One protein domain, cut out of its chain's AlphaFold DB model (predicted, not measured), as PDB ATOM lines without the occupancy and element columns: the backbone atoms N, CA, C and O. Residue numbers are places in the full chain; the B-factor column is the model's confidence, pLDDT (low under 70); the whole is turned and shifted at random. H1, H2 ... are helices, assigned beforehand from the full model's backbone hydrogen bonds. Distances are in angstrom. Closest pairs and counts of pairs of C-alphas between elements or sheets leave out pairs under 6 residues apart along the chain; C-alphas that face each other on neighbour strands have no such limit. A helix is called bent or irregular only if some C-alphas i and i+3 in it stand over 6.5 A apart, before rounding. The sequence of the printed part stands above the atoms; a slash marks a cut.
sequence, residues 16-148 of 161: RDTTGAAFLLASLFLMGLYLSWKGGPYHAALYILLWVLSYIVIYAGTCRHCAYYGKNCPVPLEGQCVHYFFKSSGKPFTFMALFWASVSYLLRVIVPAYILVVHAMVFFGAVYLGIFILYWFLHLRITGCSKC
ATOM      1  N   ARG A  16     224.847 101.308  36.530       76.00
ATOM      2  CA  ARG A  16     223.709 102.234  36.367       76.00
ATOM      3  C   ARG A  16     223.982 103.650  36.889       76.00
ATOM      4  O   ARG A  16     223.538 104.612  36.274       76.00
ATOM      5  N   ASP A  17     224.731 103.796  37.984       73.75
ATOM      6  CA  ASP A  17     225.109 105.116  38.515       73.75
ATOM      7  C   ASP A  17     226.164 105.809  37.642       73.75
ATOM      8  O   ASP A  17     226.284 107.034  37.662       73.75
ATOM      9  N   THR A  18     226.938 105.024  36.890       80.25
ATOM     10  CA  THR A  18     228.015 105.519  36.023       80.25
ATOM     11  C   THR A  18     227.568 105.737  34.579       80.25
ATOM     12  O   THR A  18     228.219 106.492  33.865       80.25
ATOM     13  N   THR A  19     226.444 105.145  34.145       85.19
ATOM     14  CA  THR A  19     225.977 105.193  32.747       85.19
ATOM     15  C   THR A  19     225.800 106.621  32.238       85.19
ATOM     16  O   THR A  19     226.261 106.929  31.146       85.19
ATOM     17  N   GLY A  20     225.190 107.511  33.030       88.00
ATOM     18  CA  GLY A  20     224.988 108.907  32.621       88.00
ATOM     19  C   GLY A  20     226.306 109.660  32.424       88.00
ATOM     20  O   GLY A  20     226.506 110.309  31.402       88.00
ATOM     21  N   ALA A  21     227.243 109.517  33.366       88.00
ATOM     22  CA  ALA A  21     228.572 110.115  33.250       88.00
ATOM     23  C   ALA A  21     229.361 109.520  32.075       88.00
ATOM     24  O   ALA A  21     230.035 110.251  31.355       88.00
ATOM     25  N   ALA A  22     229.238 108.210  31.849       89.44
ATOM     26  CA  ALA A  22     229.896 107.528  30.747       89.44
ATOM     27  C   ALA A  22     229.360 107.958  29.384       89.44
ATOM     28  O   ALA A  22     230.150 108.235  28.487       89.44
ATOM     29  N   PHE A  23     228.042 108.089  29.248       93.25
ATOM     30  CA  PHE A  23     227.419 108.602  28.036       93.25
ATOM     31  C   PHE A  23     227.878 110.032  27.727       93.25
ATOM     32  O   PHE A  23     228.248 110.327  26.592       93.25
ATOM     33  N   LEU A  24     227.914 110.910  28.734       93.88
ATOM     34  CA  LEU A  24     228.375 112.289  28.563       93.88
ATOM     35  C   LEU A  24     229.867 112.363  28.221       93.88
ATOM     36  O   LEU A  24     230.241 113.124  27.335       93.88
ATOM     37  N   LEU A  25     230.712 111.548  28.859       93.50
ATOM     38  CA  LEU A  25     232.142 111.499  28.549       93.50
ATOM     39  C   LEU A  25     232.399 110.949  27.139       93.50
ATOM     40  O   LEU A  25     233.229 111.495  26.416       93.50
ATOM     41  N   ALA A  26     231.669 109.910  26.726       94.81
ATOM     42  CA  ALA A  26     231.731 109.377  25.366       94.81
ATOM     43  C   ALA A  26     231.244 110.410  24.341       94.81
ATOM     44  O   ALA A  26     231.876 110.592  23.305       94.81
ATOM     45  N   SER A  27     230.171 111.140  24.653       95.88
ATOM     46  CA  SER A  27     229.671 112.233  23.813       95.88
ATOM     47  C   SER A  27     230.707 113.350  23.684       95.88
ATOM     48  O   SER A  27     230.942 113.842  22.582       95.88
ATOM     49  N   LEU A  28     231.379 113.709  24.786       95.69
ATOM     50  CA  LEU A  28     232.467 114.685  24.785       95.69
ATOM     51  C   LEU A  28     233.634 114.217  23.907       95.69
ATOM     52  O   LEU A  28     234.155 115.000  23.118       95.69
ATOM     53  N   PHE A  29     234.003 112.938  24.012       96.81
ATOM     54  CA  PHE A  29     235.050 112.336  23.192       96.81
ATOM     55  C   PHE A  29     234.709 112.369  21.700       96.81
ATOM     56  O   PHE A  29     235.483 112.869  20.889       96.81
ATOM     57  N   LEU A  30     233.536 111.855  21.325       97.44
ATOM     58  CA  LEU A  30     233.121 111.753  19.926       97.44
ATOM     59  C   LEU A  30     232.945 113.130  19.285       97.44
ATOM     60  O   LEU A  30     233.395 113.348  18.162       97.44
ATOM     61  N   MET A  31     232.345 114.078  20.009       96.69
ATOM     62  CA  MET A  31     232.187 115.450  19.532       96.69
ATOM     63  C   MET A  31     233.540 116.162  19.422       96.69
ATOM     64  O   MET A  31     233.797 116.839  18.428       96.69
ATOM     65  N   GLY A  32     234.428 115.985  20.404       96.88
ATOM     66  CA  GLY A  32     235.775 116.547  20.360       96.88
ATOM     67  C   GLY A  32     236.602 115.976  19.209       96.88
ATOM     68  O   GLY A  32     237.294 116.731  18.525       96.88
ATOM     69  N   LEU A  33     236.469 114.677  18.927       97.62
ATOM     70  CA  LEU A  33     237.102 114.020  17.785       97.62
ATOM     71  C   LEU A  33     236.543 114.542  16.459       97.62
ATOM     72  O   LEU A  33     237.321 114.870  15.567       97.62
ATOM     73  N   TYR A  34     235.219 114.666  16.341       96.81
ATOM     74  CA  TYR A  34     234.566 115.234  15.159       96.81
ATOM     75  C   TYR A  34     235.052 116.660  14.873       96.81
ATOM     76  O   TYR A  34     235.442 116.964  13.745       96.81
ATOM     77  N   LEU A  35     235.084 117.516  15.900       95.62
ATOM     78  CA  LEU A  35     235.612 118.875  15.789       95.62
ATOM     79  C   LEU A  35     237.079 118.849  15.366       95.62
ATOM     80  O   LEU A  35     237.445 119.471  14.376       95.62
ATOM     81  N   SER A  36     237.905 118.055  16.042       96.44
ATOM     82  CA  SER A  36     239.328 117.936  15.718       96.44
ATOM     83  C   SER A  36     239.553 117.458  14.279       96.44
ATOM     84  O   SER A  36     240.440 117.967  13.603       96.44
ATOM     85  N   TRP A  37     238.706 116.564  13.761       96.44
ATOM     86  CA  TRP A  37     238.753 116.109  12.369       96.44
ATOM     87  C   TRP A  37     238.437 117.219  11.359       96.44
ATOM     88  O   TRP A  37     239.015 117.238  10.273       96.44
ATOM     89  N   LYS A  38     237.567 118.180  11.701       94.50
ATOM     90  CA  LYS A  38     237.301 119.356  10.848       94.50
ATOM     91  C   LYS A  38     238.516 120.270  10.703       94.50
ATOM     92  O   LYS A  38     238.662 120.887   9.652       94.50
ATOM     93  N   GLY A  39     239.395 120.302  11.703       92.25
ATOM     94  CA  GLY A  39     240.706 120.950  11.609       92.25
ATOM     95  C   GLY A  39     241.729 120.170  10.773       92.25
ATOM     96  O   GLY A  39     242.827 120.663  10.523       92.25
ATOM     97  N   GLY A  40     241.412 118.944  10.354       95.50
ATOM     98  CA  GLY A  40     242.291 118.055   9.600       95.50
ATOM     99  C   GLY A  40     242.834 116.871  10.418       95.50
ATOM    100  O   GLY A  40     242.704 116.824  11.645       95.50
ATOM    101  N   PRO A  41     243.477 115.896   9.751       96.62
ATOM    102  CA  PRO A  41     243.889 114.636  10.373       96.62
ATOM    103  C   PRO A  41     244.939 114.818  11.479       96.62
ATOM    104  O   PRO A  41     244.900 114.102  12.475       96.62
ATOM    105  N   TYR A  42     245.836 115.805  11.355       97.44
ATOM    106  CA  TYR A  42     246.836 116.102  12.387       97.44
ATOM    107  C   TYR A  42     246.200 116.544  13.712       97.44
ATOM    108  O   TYR A  42     246.629 116.101  14.775       97.44
ATOM    109  N   HIS A  43     245.140 117.357  13.664       96.81
ATOM    110  CA  HIS A  43     244.413 117.791  14.859       96.81
ATOM    111  C   HIS A  43     243.658 116.628  15.509       96.81
ATOM    112  O   HIS A  43     243.686 116.489  16.728       96.81
ATOM    113  N   ALA A  44     243.037 115.752  14.712       97.19
ATOM    114  CA  ALA A  44     242.408 114.535  15.225       97.19
ATOM    115  C   ALA A  44     243.423 113.586  15.888       97.19
ATOM    116  O   ALA A  44     243.169 113.085  16.984       97.19
ATOM    117  N   ALA A  45     244.588 113.380  15.267       97.81
ATOM    118  CA  ALA A  45     245.660 112.572  15.842       97.81
ATOM    119  C   ALA A  45     246.181 113.176  17.157       97.81
ATOM    120  O   ALA A  45     246.304 112.465  18.156       97.81
ATOM    121  N   LEU A  46     246.415 114.494  17.186       97.94
ATOM    122  CA  LEU A  46     246.815 115.214  18.395       97.94
ATOM    123  C   LEU A  46     245.752 115.100  19.495       97.94
ATOM    124  O   LEU A  46     246.092 114.854  20.647       97.94
ATOM    125  N   TYR A  47     244.472 115.227  19.150       98.06
ATOM    126  CA  TYR A  47     243.373 115.069  20.096       98.06
ATOM    127  C   TYR A  47     243.360 113.680  20.739       98.06
ATOM    128  O   TYR A  47     243.297 113.576  21.963       98.06
ATOM    129  N   ILE A  48     243.485 112.617  19.937       98.06
ATOM    130  CA  ILE A  48     243.555 111.240  20.446       98.06
ATOM    131  C   ILE A  48     244.777 111.073  21.355       98.06
ATOM    132  O   ILE A  48     244.650 110.535  22.454       98.06
ATOM    133  N   LEU A  49     245.945 111.573  20.937       97.94
ATOM    134  CA  LEU A  49     247.167 111.514  21.736       97.94
ATOM    135  C   LEU A  49     246.986 112.209  23.091       97.94
ATOM    136  O   LEU A  49     247.279 111.617  24.129       97.94
ATOM    137  N   LEU A  50     246.463 113.436  23.104       97.75
ATOM    138  CA  LEU A  50     246.204 114.182  24.336       97.75
ATOM    139  C   LEU A  50     245.146 113.503  25.206       97.75
ATOM    140  O   LEU A  50     245.265 113.516  26.431       97.75
ATOM    141  N   TRP A  51     244.150 112.857  24.602       96.31
ATOM    142  CA  TRP A  51     243.159 112.074  25.326       96.31
ATOM    143  C   TRP A  51     243.790 110.861  26.021       96.31
ATOM    144  O   TRP A  51     243.532 110.626  27.202       96.31
ATOM    145  N   VAL A  52     244.672 110.127  25.341       95.31
ATOM    146  CA  VAL A  52     245.433 109.015  25.937       95.31
ATOM    147  C   VAL A  52     246.357 109.521  27.048       95.31
ATOM    148  O   VAL A  52     246.331 108.994  28.162       95.31
ATOM    149  N   LEU A  53     247.115 110.591  26.794       96.31
ATOM    150  CA  LEU A  53     247.987 111.216  27.793       96.31
ATOM    151  C   LEU A  53     247.198 111.717  29.008       96.31
ATOM    152  O   LEU A  53     247.681 111.604  30.136       96.31
ATOM    153  N   SER A  54     245.965 112.190  28.814       96.31
ATOM    154  CA  SER A  54     245.093 112.616  29.912       96.31
ATOM    155  C   SER A  54     244.837 111.488  30.916       96.31
ATOM    156  O   SER A  54     244.773 111.757  32.119       96.31
ATOM    157  N   TYR A  55     244.751 110.230  30.461       94.12
ATOM    158  CA  TYR A  55     244.603 109.076  31.348       94.12
ATOM    159  C   TYR A  55     245.880 108.793  32.135       94.12
ATOM    160  O   TYR A  55     245.813 108.520  33.328       94.12
ATOM    161  N   ILE A  56     247.051 108.932  31.517       94.50
ATOM    162  CA  ILE A  56     248.328 108.786  32.228       94.50
ATOM    163  C   ILE A  56     248.441 109.851  33.325       94.50
ATOM    164  O   ILE A  56     248.722 109.523  34.480       94.50
ATOM    165  N   VAL A  57     248.146 111.113  32.987       95.56
ATOM    166  CA  VAL A  57     248.190 112.242  33.927       95.56
ATOM    167  C   VAL A  57     247.210 112.040  35.081       95.56
ATOM    168  O   VAL A  57     247.598 112.175  36.242       95.56
ATOM    169  N   ILE A  58     245.957 111.669  34.798       94.38
ATOM    170  CA  ILE A  58     244.957 111.498  35.859       94.38
ATOM    171  C   ILE A  58     245.231 110.254  36.705       94.38
ATOM    172  O   ILE A  58     245.031 110.290  37.918       94.38
ATOM    173  N   TYR A  59     245.768 109.176  36.130       94.19
ATOM    174  CA  TYR A  59     246.128 107.978  36.891       94.19
ATOM    175  C   TYR A  59     247.282 108.255  37.846       94.19
ATOM    176  O   TYR A  59     247.190 107.923  39.035       94.19
ATOM    177  N   ALA A  60     248.327 108.910  37.342       93.06
ATOM    178  CA  ALA A  60     249.514 109.255  38.108       93.06
ATOM    179  C   ALA A  60     249.244 110.334  39.165       93.06
ATOM    180  O   ALA A  60     249.746 110.221  40.282       93.06
ATOM    181  N   GLY A  61     248.472 111.368  38.831       92.06
ATOM    182  CA  GLY A  61     248.280 112.535  39.693       92.06
ATOM    183  C   GLY A  61     247.057 112.465  40.606       92.06
ATOM    184  O   GLY A  61     247.063 113.069  41.677       92.06
ATOM    185  N   THR A  62     246.022 111.712  40.225       91.69
ATOM    186  CA  THR A  62     244.702 111.783  40.874       91.69
ATOM    187  C   THR A  62     244.198 110.409  41.322       91.69
ATOM    188  O   THR A  62     243.997 110.179  42.517       91.69
ATOM    189  N   CYS A  63     244.002 109.465  40.399       90.56
ATOM    190  CA  CYS A  63     243.305 108.206  40.681       90.56
ATOM    191  C   CYS A  63     244.078 107.302  41.649       90.56
ATOM    192  O   CYS A  63     243.457 106.644  42.484       90.56
ATOM    193  N   ARG A  64     245.421 107.312  41.623       91.62
ATOM    194  CA  ARG A  64     246.250 106.532  42.566       91.62
ATOM    195  C   ARG A  64     246.179 106.998  44.027       91.62
ATOM    196  O   ARG A  64     246.647 106.280  44.910       91.62
ATOM    197  N   HIS A  65     245.630 108.189  44.267       88.50
ATOM    198  CA  HIS A  65     245.400 108.776  45.595       88.50
ATOM    199  C   HIS A  65     243.930 108.666  46.031       88.50
ATOM    200  O   HIS A  65     243.561 109.082  47.128       88.50
ATOM    201  N   CYS A  66     243.059 108.146  45.162       86.81
ATOM    202  CA  CYS A  66     241.623 108.116  45.390       86.81
ATOM    203  C   CYS A  66     241.197 106.881  46.199       86.81
ATOM    204  O   CYS A  66     241.714 105.779  46.024       86.81
ATOM    205  N   ALA A  67     240.162 107.036  47.032       85.38
ATOM    206  CA  ALA A  67     239.566 105.936  47.798       85.38
ATOM    207  C   ALA A  67     238.987 104.805  46.921       85.38
ATOM    208  O   ALA A  67     238.818 103.687  47.417       85.38
ATOM    209  N   TYR A  68     238.704 105.100  45.645       83.62
ATOM    210  CA  TYR A  68     238.210 104.168  44.626       83.62
ATOM    211  C   TYR A  68     239.320 103.595  43.727       83.62
ATOM    212  O   TYR A  68     239.024 103.102  42.645       83.62
ATOM    213  N   TYR A  69     240.589 103.655  44.143       86.94
ATOM    214  CA  TYR A  69     241.679 102.974  43.440       86.94
ATOM    215  C   TYR A  69     241.356 101.484  43.220       86.94
ATOM    216  O   TYR A  69     241.057 100.766  44.179       86.94
ATOM    217  N   GLY A  70     241.411 101.042  41.961       84.12
ATOM    218  CA  GLY A  70     241.092  99.676  41.538       84.12
ATOM    219  C   GLY A  70     239.612  99.307  41.653       84.12
ATOM    220  O   GLY A  70     239.277  98.127  41.741       84.12
ATOM    221  N   LYS A  71     238.715 100.298  41.727       84.56
ATOM    222  CA  LYS A  71     237.271 100.105  41.925       84.56
ATOM    223  C   LYS A  71     236.465 100.969  40.967       84.56
ATOM    224  O   LYS A  71     236.944 101.972  40.440       84.56
ATOM    225  N   ASN A  72     235.197 100.603  40.786       81.00
ATOM    226  CA  ASN A  72     234.255 101.408  40.017       81.00
ATOM    227  C   ASN A  72     234.125 102.794  40.641       81.00
ATOM    228  O   ASN A  72     233.831 102.927  41.831       81.00
ATOM    229  N   CYS A  73     234.327 103.819  39.819       80.81
ATOM    230  CA  CYS A  73     234.105 105.194  40.209       80.81
ATOM    231  C   CYS A  73     233.159 105.894  39.215       80.81
ATOM    232  O   CYS A  73     232.878 105.366  38.138       80.81
ATOM    233  N   PRO A  74     232.637 107.072  39.585       77.75
ATOM    234  CA  PRO A  74     231.652 107.829  38.806       77.75
ATOM    235  C   PRO A  74     232.156 108.293  37.440       77.75
ATOM    236  O   PRO A  74     231.340 108.625  36.587       77.75
ATOM    237  N   VAL A  75     233.477 108.312  37.236       81.88
ATOM    238  CA  VAL A  75     234.090 108.508  35.922       81.88
ATOM    239  C   VAL A  75     234.506 107.143  35.379       81.88
ATOM    240  O   VAL A  75     235.322 106.467  36.009       81.88
ATOM    241  N   PRO A  76     233.953 106.687  34.245       75.75
ATOM    242  CA  PRO A  76     234.308 105.379  33.708       75.75
ATOM    243  C   PRO A  76     235.801 105.309  33.366       75.75
ATOM    244  O   PRO A  76     236.425 106.320  33.053       75.75
ATOM    245  N   LEU A  77     236.352 104.093  33.407       77.94
ATOM    246  CA  LEU A  77     237.751 103.754  33.103       77.94
ATOM    247  C   LEU A  77     238.794 104.314  34.080       77.94
ATOM    248  O   LEU A  77     239.845 103.705  34.239       77.94
ATOM    249  N   GLU A  78     238.507 105.387  34.817       83.38
ATOM    250  CA  GLU A  78     239.528 106.028  35.645       83.38
ATOM    251  C   GLU A  78     239.906 105.220  36.897       83.38
ATOM    252  O   GLU A  78     241.046 104.778  37.056       83.38
ATOM    253  N   GLY A  79     238.945 104.973  37.788       79.69
ATOM    254  CA  GLY A  79     239.198 104.230  39.031       79.69
ATOM    255  C   GLY A  79     239.443 102.734  38.824       79.69
ATOM    256  O   GLY A  79     240.174 102.119  39.596       79.69
ATOM    257  N   GLN A  80     238.861 102.155  37.773       83.94
ATOM    258  CA  GLN A  80     238.906 100.714  37.509       83.94
ATOM    259  C   GLN A  80     240.192 100.270  36.824       83.94
ATOM    260  O   GLN A  80     240.546  99.106  36.939       83.94
ATOM    261  N   CYS A  81     240.859 101.152  36.078       86.50
ATOM    262  CA  CYS A  81     242.027 100.761  35.292       86.50
ATOM    263  C   CYS A  81     243.346 101.244  35.896       86.50
ATOM    264  O   CYS A  81     244.398 100.728  35.529       86.50
ATOM    265  N   VAL A  82     243.316 102.196  36.837       89.75
ATOM    266  CA  VAL A  82     244.530 102.787  37.428       89.75
ATOM    267  C   VAL A  82     245.509 101.745  37.981       89.75
ATOM    268  O   VAL A  82     246.716 101.923  37.830       89.75
ATOM    269  N   HIS A  83     245.027 100.642  38.570       88.44
ATOM    270  CA  HIS A  83     245.890  99.631  39.195       88.44
ATOM    271  C   HIS A  83     246.717  98.813  38.202       88.44
ATOM    272  O   HIS A  83     247.704  98.209  38.615       88.44
ATOM    273  N   TYR A  84     246.350  98.809  36.918       89.94
ATOM    274  CA  TYR A  84     247.148  98.174  35.867       89.94
ATOM    275  C   TYR A  84     248.371  99.009  35.472       89.94
ATOM    276  O   TYR A  84     249.346  98.459  34.971       89.94
ATOM    277  N   PHE A  85     248.336 100.325  35.704       90.62
ATOM    278  CA  PHE A  85     249.372 101.254  35.241       90.62
ATOM    279  C   PHE A  85     250.206 101.840  36.381       90.62
ATOM    280  O   PHE A  85     251.407 102.047  36.228       90.62
ATOM    281  N   PHE A  86     249.592 102.113  37.535       91.62
ATOM    282  CA  PHE A  86     250.250 102.778  38.656       91.62
ATOM    283  C   PHE A  86     249.929 102.090  39.975       91.62
ATOM    284  O   PHE A  86     248.780 101.769  40.260       91.62
ATOM    285  N   LYS A  87     250.941 101.952  40.838       92.00
ATOM    286  CA  LYS A  87     250.740 101.507  42.221       92.00
ATOM    287  C   LYS A  87     249.999 102.577  43.026       92.00
ATOM    288  O   LYS A  87     250.313 103.773  42.925       92.00
ATOM    289  N   SER A  88     249.081 102.132  43.885       90.25
ATOM    290  CA  SER A  88     248.437 102.982  44.894       90.25
ATOM    291  C   SER A  88     249.487 103.804  45.634       90.25
ATOM    292  O   SER A  88     250.551 103.298  45.995       90.25
ATOM    293  N   SER A  89     249.214 105.090  45.832       88.25
ATOM    294  CA  SER A  89     250.160 105.954  46.530       88.25
ATOM    295  C   SER A  89     250.170 105.729  48.043       88.25
ATOM    296  O   SER A  89     251.114 106.178  48.687       88.25
ATOM    297  N   GLY A  90     249.096 105.184  48.627       83.69
ATOM    298  CA  GLY A  90     248.880 105.167  50.083       83.69
ATOM    299  C   GLY A  90     248.704 106.552  50.736       83.69
ATOM    300  O   GLY A  90     248.320 106.634  51.896       83.69
ATOM    301  N   LYS A  91     248.947 107.644  50.000       86.06
ATOM    302  CA  LYS A  91     248.783 109.032  50.451       86.06
ATOM    303  C   LYS A  91     247.339 109.506  50.239       86.06
ATOM    304  O   LYS A  91     246.711 109.068  49.270       86.06
ATOM    305  N   PRO A  92     246.831 110.422  51.085       82.69
ATOM    306  CA  PRO A  92     245.484 110.965  50.947       82.69
ATOM    307  C   PRO A  92     245.320 111.788  49.663       82.69
ATOM    308  O   PRO A  92     246.284 112.277  49.073       82.69
ATOM    309  N   PHE A  93     244.066 111.955  49.252       85.75
ATOM    310  CA  PHE A  93     243.678 112.792  48.124       85.75
ATOM    311  C   PHE A  93     243.724 114.275  48.528       85.75
ATOM    312  O   PHE A  93     242.913 114.706  49.342       85.75
ATOM    313  N   THR A  94     244.649 115.054  47.968       87.19
ATOM    314  CA  THR A  94     244.860 116.474  48.323       87.19
ATOM    315  C   THR A  94     244.498 117.423  47.174       87.19
ATOM    316  O   THR A  94     244.176 116.987  46.069       87.19
ATOM    317  N   PHE A  95     244.601 118.741  47.393       88.25
ATOM    318  CA  PHE A  95     244.458 119.749  46.328       88.25
ATOM    319  C   PHE A  95     245.407 119.529  45.144       88.25
ATOM    320  O   PHE A  95     245.055 119.844  44.011       88.25
ATOM    321  N   MET A  96     246.575 118.923  45.373       91.12
ATOM    322  CA  MET A  96     247.491 118.573  44.286       91.12
ATOM    323  C   MET A  96     246.864 117.545  43.331       91.12
ATOM    324  O   MET A  96     246.998 117.658  42.117       91.12
ATOM    325  N   ALA A  97     246.104 116.581  43.859       89.94
ATOM    326  CA  ALA A  97     245.377 115.619  43.034       89.94
ATOM    327  C   ALA A  97     244.264 116.285  42.208       89.94
ATOM    328  O   ALA A  97     243.973 115.834  41.100       89.94
ATOM    329  N   LEU A  98     243.671 117.375  42.713       89.81
ATOM    330  CA  LEU A  98     242.707 118.186  41.963       89.81
ATOM    331  C   LEU A  98     243.366 118.977  40.845       89.81
ATOM    332  O   LEU A  98     242.822 119.029  39.748       89.81
ATOM    333  N   PHE A  99     244.545 119.540  41.097       93.88
ATOM    334  CA  PHE A  99     245.319 120.212  40.061       93.88
ATOM    335  C   PHE A  99     245.598 119.266  38.883       93.88
ATOM    336  O   PHE A  99     245.280 119.597  37.743       93.88
ATOM    337  N   TRP A 100     246.086 118.053  39.153       93.81
ATOM    338  CA  TRP A 100     246.333 117.060  38.101       93.81
ATOM    339  C   TRP A 100     245.065 116.597  37.383       93.81
ATOM    340  O   TRP A 100     245.100 116.368  36.172       93.81
ATOM    341  N   ALA A 101     243.936 116.518  38.093       91.94
ATOM    342  CA  ALA A 101     242.649 116.253  37.464       91.94
ATOM    343  C   ALA A 101     242.307 117.376  36.475       91.94
ATOM    344  O   ALA A 101     242.039 117.100  35.307       91.94
ATOM    345  N   SER A 102     242.400 118.639  36.896       93.38
ATOM    346  CA  SER A 102     242.151 119.799  36.034       93.38
ATOM    347  C   SER A 102     243.059 119.815  34.805       93.38
ATOM    348  O   SER A 102     242.572 120.036  33.698       93.38
ATOM    349  N   VAL A 103     244.352 119.514  34.972       96.25
ATOM    350  CA  VAL A 103     245.296 119.386  33.849       96.25
ATOM    351  C   VAL A 103     244.847 118.289  32.884       96.25
ATOM    352  O   VAL A 103     244.789 118.528  31.683       96.25
ATOM    353  N   SER A 104     244.462 117.109  33.380       95.62
ATOM    354  CA  SER A 104     243.961 116.023  32.526       95.62
ATOM    355  C   SER A 104     242.732 116.441  31.711       95.62
ATOM    356  O   SER A 104     242.702 116.248  30.495       95.62
ATOM    357  N   TYR A 105     241.740 117.081  32.338       94.25
ATOM    358  CA  TYR A 105     240.559 117.556  31.614       94.25
ATOM    359  C   TYR A 105     240.874 118.704  30.649       94.25
ATOM    360  O   TYR A 105     240.241 118.783  29.599       94.25
ATOM    361  N   LEU A 106     241.873 119.543  30.942       96.19
ATOM    362  CA  LEU A 106     242.349 120.562  30.008       96.19
ATOM    363  C   LEU A 106     242.914 119.926  28.729       96.19
ATOM    364  O   LEU A 106     242.555 120.348  27.629       96.19
ATOM    365  N   LEU A 107     243.718 118.863  28.855       96.25
ATOM    366  CA  LEU A 107     244.241 118.113  27.702       96.25
ATOM    367  C   LEU A 107     243.112 117.556  26.819       96.25
ATOM    368  O   LEU A 107     243.239 117.529  25.597       96.25
ATOM    369  N   ARG A 108     241.985 117.166  27.426       95.81
ATOM    370  CA  ARG A 108     240.800 116.651  26.720       95.81
ATOM    371  C   ARG A 108     240.017 117.723  25.957       95.81
ATOM    372  O   ARG A 108     239.250 117.371  25.068       95.81
ATOM    373  N   VAL A 109     240.162 119.008  26.290       96.00
ATOM    374  CA  VAL A 109     239.354 120.088  25.688       96.00
ATOM    375  C   VAL A 109     240.155 121.069  24.837       96.00
ATOM    376  O   VAL A 109     239.554 121.768  24.027       96.00
ATOM    377  N   ILE A 110     241.483 121.119  24.972       96.81
ATOM    378  CA  ILE A 110     242.308 122.165  24.348       96.81
ATOM    379  C   ILE A 110     242.232 122.173  22.813       96.81
ATOM    380  O   ILE A 110     242.023 123.227  22.219       96.81
ATOM    381  N   VAL A 111     242.325 121.008  22.165       96.62
ATOM    382  CA  VAL A 111     242.252 120.897  20.695       96.62
ATOM    383  C   VAL A 111     240.861 121.250  20.162       96.62
ATOM    384  O   VAL A 111     240.778 122.139  19.315       96.62
ATOM    385  N   PRO A 112     239.751 120.643  20.636       95.94
ATOM    386  CA  PRO A 112     238.432 121.014  20.134       95.94
ATOM    387  C   PRO A 112     238.092 122.478  20.436       95.94
ATOM    388  O   PRO A 112     237.491 123.130  19.588       95.94
ATOM    389  N   ALA A 113     238.521 123.030  21.577       95.19
ATOM    390  CA  ALA A 113     238.344 124.452  21.874       95.19
ATOM    391  C   ALA A 113     239.084 125.351  20.869       95.19
ATOM    392  O   ALA A 113     238.497 126.307  20.365       95.19
ATOM    393  N   TYR A 114     240.333 125.020  20.528       96.44
ATOM    394  CA  TYR A 114     241.094 125.737  19.503       96.44
ATOM    395  C   TYR A 114     240.375 125.723  18.145       96.44
ATOM    396  O   TYR A 114     240.175 126.779  17.545       96.44
ATOM    397  N   ILE A 115     239.902 124.555  17.699       96.56
ATOM    398  CA  ILE A 115     239.174 124.429  16.427       96.56
ATOM    399  C   ILE A 115     237.869 125.232  16.430       96.56
ATOM    400  O   ILE A 115     237.558 125.900  15.442       96.56
ATOM    401  N   LEU A 116     237.114 125.207  17.532       95.62
ATOM    402  CA  LEU A 116     235.871 125.974  17.661       95.62
ATOM    403  C   LEU A 116     236.096 127.478  17.476       95.62
ATOM    404  O   LEU A 116     235.279 128.131  16.825       95.62
ATOM    405  N   VAL A 117     237.195 128.009  18.023       94.69
ATOM    406  CA  VAL A 117     237.560 129.429  17.910       94.69
ATOM    407  C   VAL A 117     238.016 129.762  16.491       94.69
ATOM    408  O   VAL A 117     237.504 130.708  15.901       94.69
ATOM    409  N   VAL A 118     238.929 128.971  15.917       95.25
ATOM    410  CA  VAL A 118     239.506 129.244  14.587       95.25
ATOM    411  C   VAL A 118     238.465 129.150  13.471       95.25
ATOM    412  O   VAL A 118     238.486 129.954  12.544       95.25
ATOM    413  N   HIS A 119     237.532 128.201  13.562       92.50
ATOM    414  CA  HIS A 119     236.504 127.989  12.539       92.50
ATOM    415  C   HIS A 119     235.151 128.641  12.872       92.50
ATOM    416  O   HIS A 119     234.173 128.388  12.169       92.50
ATOM    417  N   ALA A 120     235.073 129.445  13.940       91.88
ATOM    418  CA  ALA A 120     233.868 130.163  14.372       91.88
ATOM    419  C   ALA A 120     232.592 129.290  14.444       91.88
ATOM    420  O   ALA A 120     231.488 129.721  14.108       91.88
ATOM    421  N   MET A 121     232.720 128.038  14.897       90.69
ATOM    422  CA  MET A 121     231.619 127.065  14.919       90.69
ATOM    423  C   MET A 121     230.724 127.236  16.158       90.69
ATOM    424  O   MET A 121     230.633 126.345  17.004       90.69
ATOM    425  N   VAL A 122     230.049 128.384  16.272       91.38
ATOM    426  CA  VAL A 122     229.320 128.807  17.487       91.38
ATOM    427  C   VAL A 122     228.303 127.766  17.971       91.38
ATOM    428  O   VAL A 122     228.285 127.432  19.154       91.38
ATOM    429  N   PHE A 123     227.496 127.201  17.065       94.06
ATOM    430  CA  PHE A 123     226.496 126.188  17.427       94.06
ATOM    431  C   PHE A 123     227.139 124.932  18.033       94.06
ATOM    432  O   PHE A 123     226.761 124.498  19.120       94.06
ATOM    433  N   PHE A 124     228.157 124.375  17.369       93.69
ATOM    434  CA  PHE A 124     228.874 123.206  17.880       93.69
ATOM    435  C   PHE A 124     229.602 123.519  19.188       93.69
ATOM    436  O   PHE A 124     229.662 122.662  20.069       93.69
ATOM    437  N   GLY A 125     230.101 124.747  19.346       92.31
ATOM    438  CA  GLY A 125     230.714 125.212  20.586       92.31
ATOM    439  C   GLY A 125     229.729 125.244  21.749       92.31
ATOM    440  O   GLY A 125     230.046 124.733  22.822       92.31
ATOM    441  N   ALA A 126     228.514 125.751  21.528       95.19
ATOM    442  CA  ALA A 126     227.458 125.759  22.537       95.19
ATOM    443  C   ALA A 126     227.058 124.335  22.958       95.19
ATOM    444  O   ALA A 126     226.959 124.051  24.153       95.19
ATOM    445  N   VAL A 127     226.897 123.417  21.995       96.06
ATOM    446  CA  VAL A 127     226.585 122.006  22.280       96.06
ATOM    447  C   VAL A 127     227.725 121.338  23.057       96.06
ATOM    448  O   VAL A 127     227.478 120.702  24.080       96.06
ATOM    449  N   TYR A 128     228.974 121.511  22.614       94.94
ATOM    450  CA  TYR A 128     230.147 120.927  23.269       94.94
ATOM    451  C   TYR A 128     230.314 121.433  24.708       94.94
ATOM    452  O   TYR A 128     230.494 120.638  25.634       94.94
ATOM    453  N   LEU A 129     230.179 122.746  24.913       94.94
ATOM    454  CA  LEU A 129     230.221 123.363  26.236       94.94
ATOM    455  C   LEU A 129     229.071 122.872  27.124       94.94
ATOM    456  O   LEU A 129     229.292 122.567  28.295       94.94
ATOM    457  N   GLY A 130     227.863 122.735  26.569       96.12
ATOM    458  CA  GLY A 130     226.708 122.182  27.273       96.12
ATOM    459  C   GLY A 130     226.949 120.755  27.770       96.12
ATOM    460  O   GLY A 130     226.697 120.466  28.941       96.12
ATOM    461  N   ILE A 131     227.511 119.881  26.924       95.56
ATOM    462  CA  ILE A 131     227.890 118.509  27.310       95.56
ATOM    463  C   ILE A 131     228.941 118.540  28.426       95.56
ATOM    464  O   ILE A 131     228.802 117.815  29.412       95.56
ATOM    465  N   PHE A 132     229.962 119.395  28.311       94.19
ATOM    466  CA  PHE A 132     231.018 119.521  29.319       94.19
ATOM    467  C   PHE A 132     230.479 120.000  30.675       94.19
ATOM    468  O   PHE A 132     230.791 119.410  31.712       94.19
ATOM    469  N   ILE A 133     229.624 121.026  30.682       94.69
ATOM    470  CA  ILE A 133     228.980 121.537  31.900       94.69
ATOM    471  C   ILE A 133     228.074 120.469  32.510       94.69
ATOM    472  O   ILE A 133     228.136 120.231  33.717       94.69
ATOM    473  N   LEU A 134     227.257 119.797  31.695       94.12
ATOM    474  CA  LEU A 134     226.346 118.759  32.167       94.12
ATOM    475  C   LEU A 134     227.109 117.569  32.760       94.12
ATOM    476  O   LEU A 134     226.712 117.048  33.804       94.12
ATOM    477  N   TYR A 135     228.230 117.183  32.144       92.25
ATOM    478  CA  TYR A 135     229.134 116.163  32.669       92.25
ATOM    479  C   TYR A 135     229.627 116.529  34.073       92.25
ATOM    480  O   TYR A 135     229.453 115.747  35.011       92.25
ATOM    481  N   TRP A 136     230.171 117.735  34.249       89.94
ATOM    482  CA  TRP A 136     230.659 118.194  35.551       89.94
ATOM    483  C   TRP A 136     229.545 118.389  36.574       89.94
ATOM    484  O   TRP A 136     229.739 118.077  37.748       89.94
ATOM    485  N   PHE A 137     228.371 118.855  36.159       90.00
ATOM    486  CA  PHE A 137     227.217 118.977  37.041       90.00
ATOM    487  C   PHE A 137     226.785 117.606  37.571       90.00
ATOM    488  O   PHE A 137     226.676 117.415  38.786       90.00
ATOM    489  N   LEU A 138     226.613 116.629  36.676       87.69
ATOM    490  CA  LEU A 138     226.265 115.259  37.039       87.69
ATOM    491  C   LEU A 138     227.340 114.652  37.952       87.69
ATOM    492  O   LEU A 138     227.011 114.075  38.992       87.69
ATOM    493  N   HIS A 139     228.614 114.855  37.615       84.12
ATOM    494  CA  HIS A 139     229.746 114.350  38.383       84.12
ATOM    495  C   HIS A 139     229.848 114.987  39.780       84.12
ATOM    496  O   HIS A 139     229.915 114.281  40.781       84.12
ATOM    497  N   LEU A 140     229.812 116.310  39.910       83.50
ATOM    498  CA  LEU A 140     230.024 116.975  41.202       83.50
ATOM    499  C   LEU A 140     228.780 116.945  42.097       83.50
ATOM    500  O   LEU A 140     228.905 116.874  43.321       83.50
ATOM    501  N   ARG A 141     227.576 117.012  41.517       81.56
ATOM    502  CA  ARG A 141     226.338 117.212  42.288       81.56
ATOM    503  C   ARG A 141     225.496 115.953  42.445       81.56
ATOM    504  O   ARG A 141     224.854 115.805  43.485       81.56
ATOM    505  N   ILE A 142     225.502 115.034  41.479       79.94
ATOM    506  CA  ILE A 142     224.533 113.925  41.452       79.94
ATOM    507  C   ILE A 142     225.176 112.581  41.792       79.94
ATOM    508  O   ILE A 142     224.695 111.881  42.688       79.94
ATOM    509  N   THR A 143     226.224 112.187  41.069       75.44
ATOM    510  CA  THR A 143     226.755 110.816  41.134       75.44
ATOM    511  C   THR A 143     228.138 110.727  41.758       75.44
ATOM    512  O   THR A 143     228.419 109.736  42.425       75.44
ATOM    513  N   GLY A 144     228.986 111.738  41.576       75.19
ATOM    514  CA  GLY A 144     230.373 111.721  42.022       75.19
ATOM    515  C   GLY A 144     230.568 112.156  43.462       75.19
ATOM    516  O   GLY A 144     230.446 111.357  44.393       75.19
ATOM    517  N   CYS A 145     230.908 113.429  43.645       73.56
ATOM    518  CA  CYS A 145     231.355 113.961  44.932       73.56
ATOM    519  C   CYS A 145     230.287 113.857  46.028       73.56
ATOM    520  O   CYS A 145     230.618 113.538  47.167       73.56
ATOM    521  N   SER A 146     229.008 114.038  45.691       70.81
ATOM    522  CA  SER A 146     227.899 113.967  46.654       70.81
ATOM    523  C   SER A 146     227.660 112.571  47.241       70.81
ATOM    524  O   SER A 146     227.121 112.456  48.341       70.81
ATOM    525  N   LYS A 147     228.082 111.507  46.545       75.75
ATOM    526  CA  LYS A 147     227.958 110.110  46.997       75.75
ATOM    527  C   LYS A 147     229.295 109.504  47.451       75.75
ATOM    528  O   LYS A 147     229.335 108.326  47.797       75.75
ATOM    529  N   CYS A 148     230.380 110.280  47.438       78.38
ATOM    530  CA  CYS A 148     231.735 109.806  47.705       78.38
ATOM    531  C   CYS A 148     231.981 109.549  49.202       78.38
ATOM    532  O   CYS A 148     231.691 110.396  50.047       78.38
TER     533      CYS A 148
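This is residues 16 to 148 of the 161 residues of an uncharacterized protein of Spirochaetae bacterium HGW-Spirochaetae-1 (UniProt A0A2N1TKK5). Two pairs of long helices, H1 beside H5 and H2 beside the arm H4a of the bent helix H4, run roughly lengthwise and form a V that is closed where H1 turns into H2. At that closed end the second arm, H4b, swings aside to reach H5, while the short helix H3 and the unnamed stretch of residues 62 to 77 lie at the wide end. The printed part has 133 residues with five named helices, H1 to H5 in chain order, and no named strand; the class is all helix. It is compact, with a radius of gyration of the C-alphas of 15.2 A, and elongated, with spans of 45 by 29 by 25 A.

H1, residues 16 to 38, touches H2, residues 41 to 61, with residues 32 to 37 alone; the closest C-alphas, of Ser 36 and Ala 44, are 4.6 A apart. They form a helical hairpin at a tilt of 36 degrees, only just steep. H2 touches H3, residues 78 to 85, about perpendicular at 84 degrees, with the C-alphas of Tyr 59 and Val 82 closest at 5.5 A. H4, residues 95 to 118, was assigned as one helix by its hydrogen bonds but is bent: C-alphas 108 and 111 are 7.5 A apart. Its arm H4a, residues 95 to 108, touches H2 at a shallow tilt of 14 degrees, opposite ways, closest at the C-alphas of Ser 54 and Ser 104, 4.4 A. Its arm H4b, residues 111 to 118, touches H1, with the C-alphas of Gly 32 and Pro 112 closest at 5.2 A. H5, residues 122 to 143, touches H1 at a shallow tilt of 23 degrees, opposite ways, closest at the C-alphas of Leu 24 and Tyr 135, 5.7 A. H4b and H5 form a helical hairpin at 35.1 degrees, only just steep, with the C-alphas of Leu 116 and Gly 125 closest at 6.0 A. H2 and H5 are apart, as are H4a and H5. Of the 7 touching pairs 2 are at a shallow tilt, a mostly crossed packing. Every O i to N i+4 pair is within hydrogen-bond range in H4a and H4b; the counts are 17 of 19 in H1, 16 of 17 in H2, 17 of 18 in H5 and 1 of 4 in H3, where 2 of 5 O i to N i+3 pairs are within range.

H1 begins at C-alpha 16, (223.709, 102.234, 36.367), and is 33.6 A long. H2 is 29.7 A long, H4a 20.2 A and H5 29.8 A, the last ending at C-alpha 143, (226.755, 110.816, 41.134).

The C-alphas farthest apart, of Gly 90 and Ala 120, are 46.1 A apart. The printed part has no cut; the link from H2 to H3, 16 residues, is long. The mean pLDDT of the printed part is 90.6, and no printed residue is under 70.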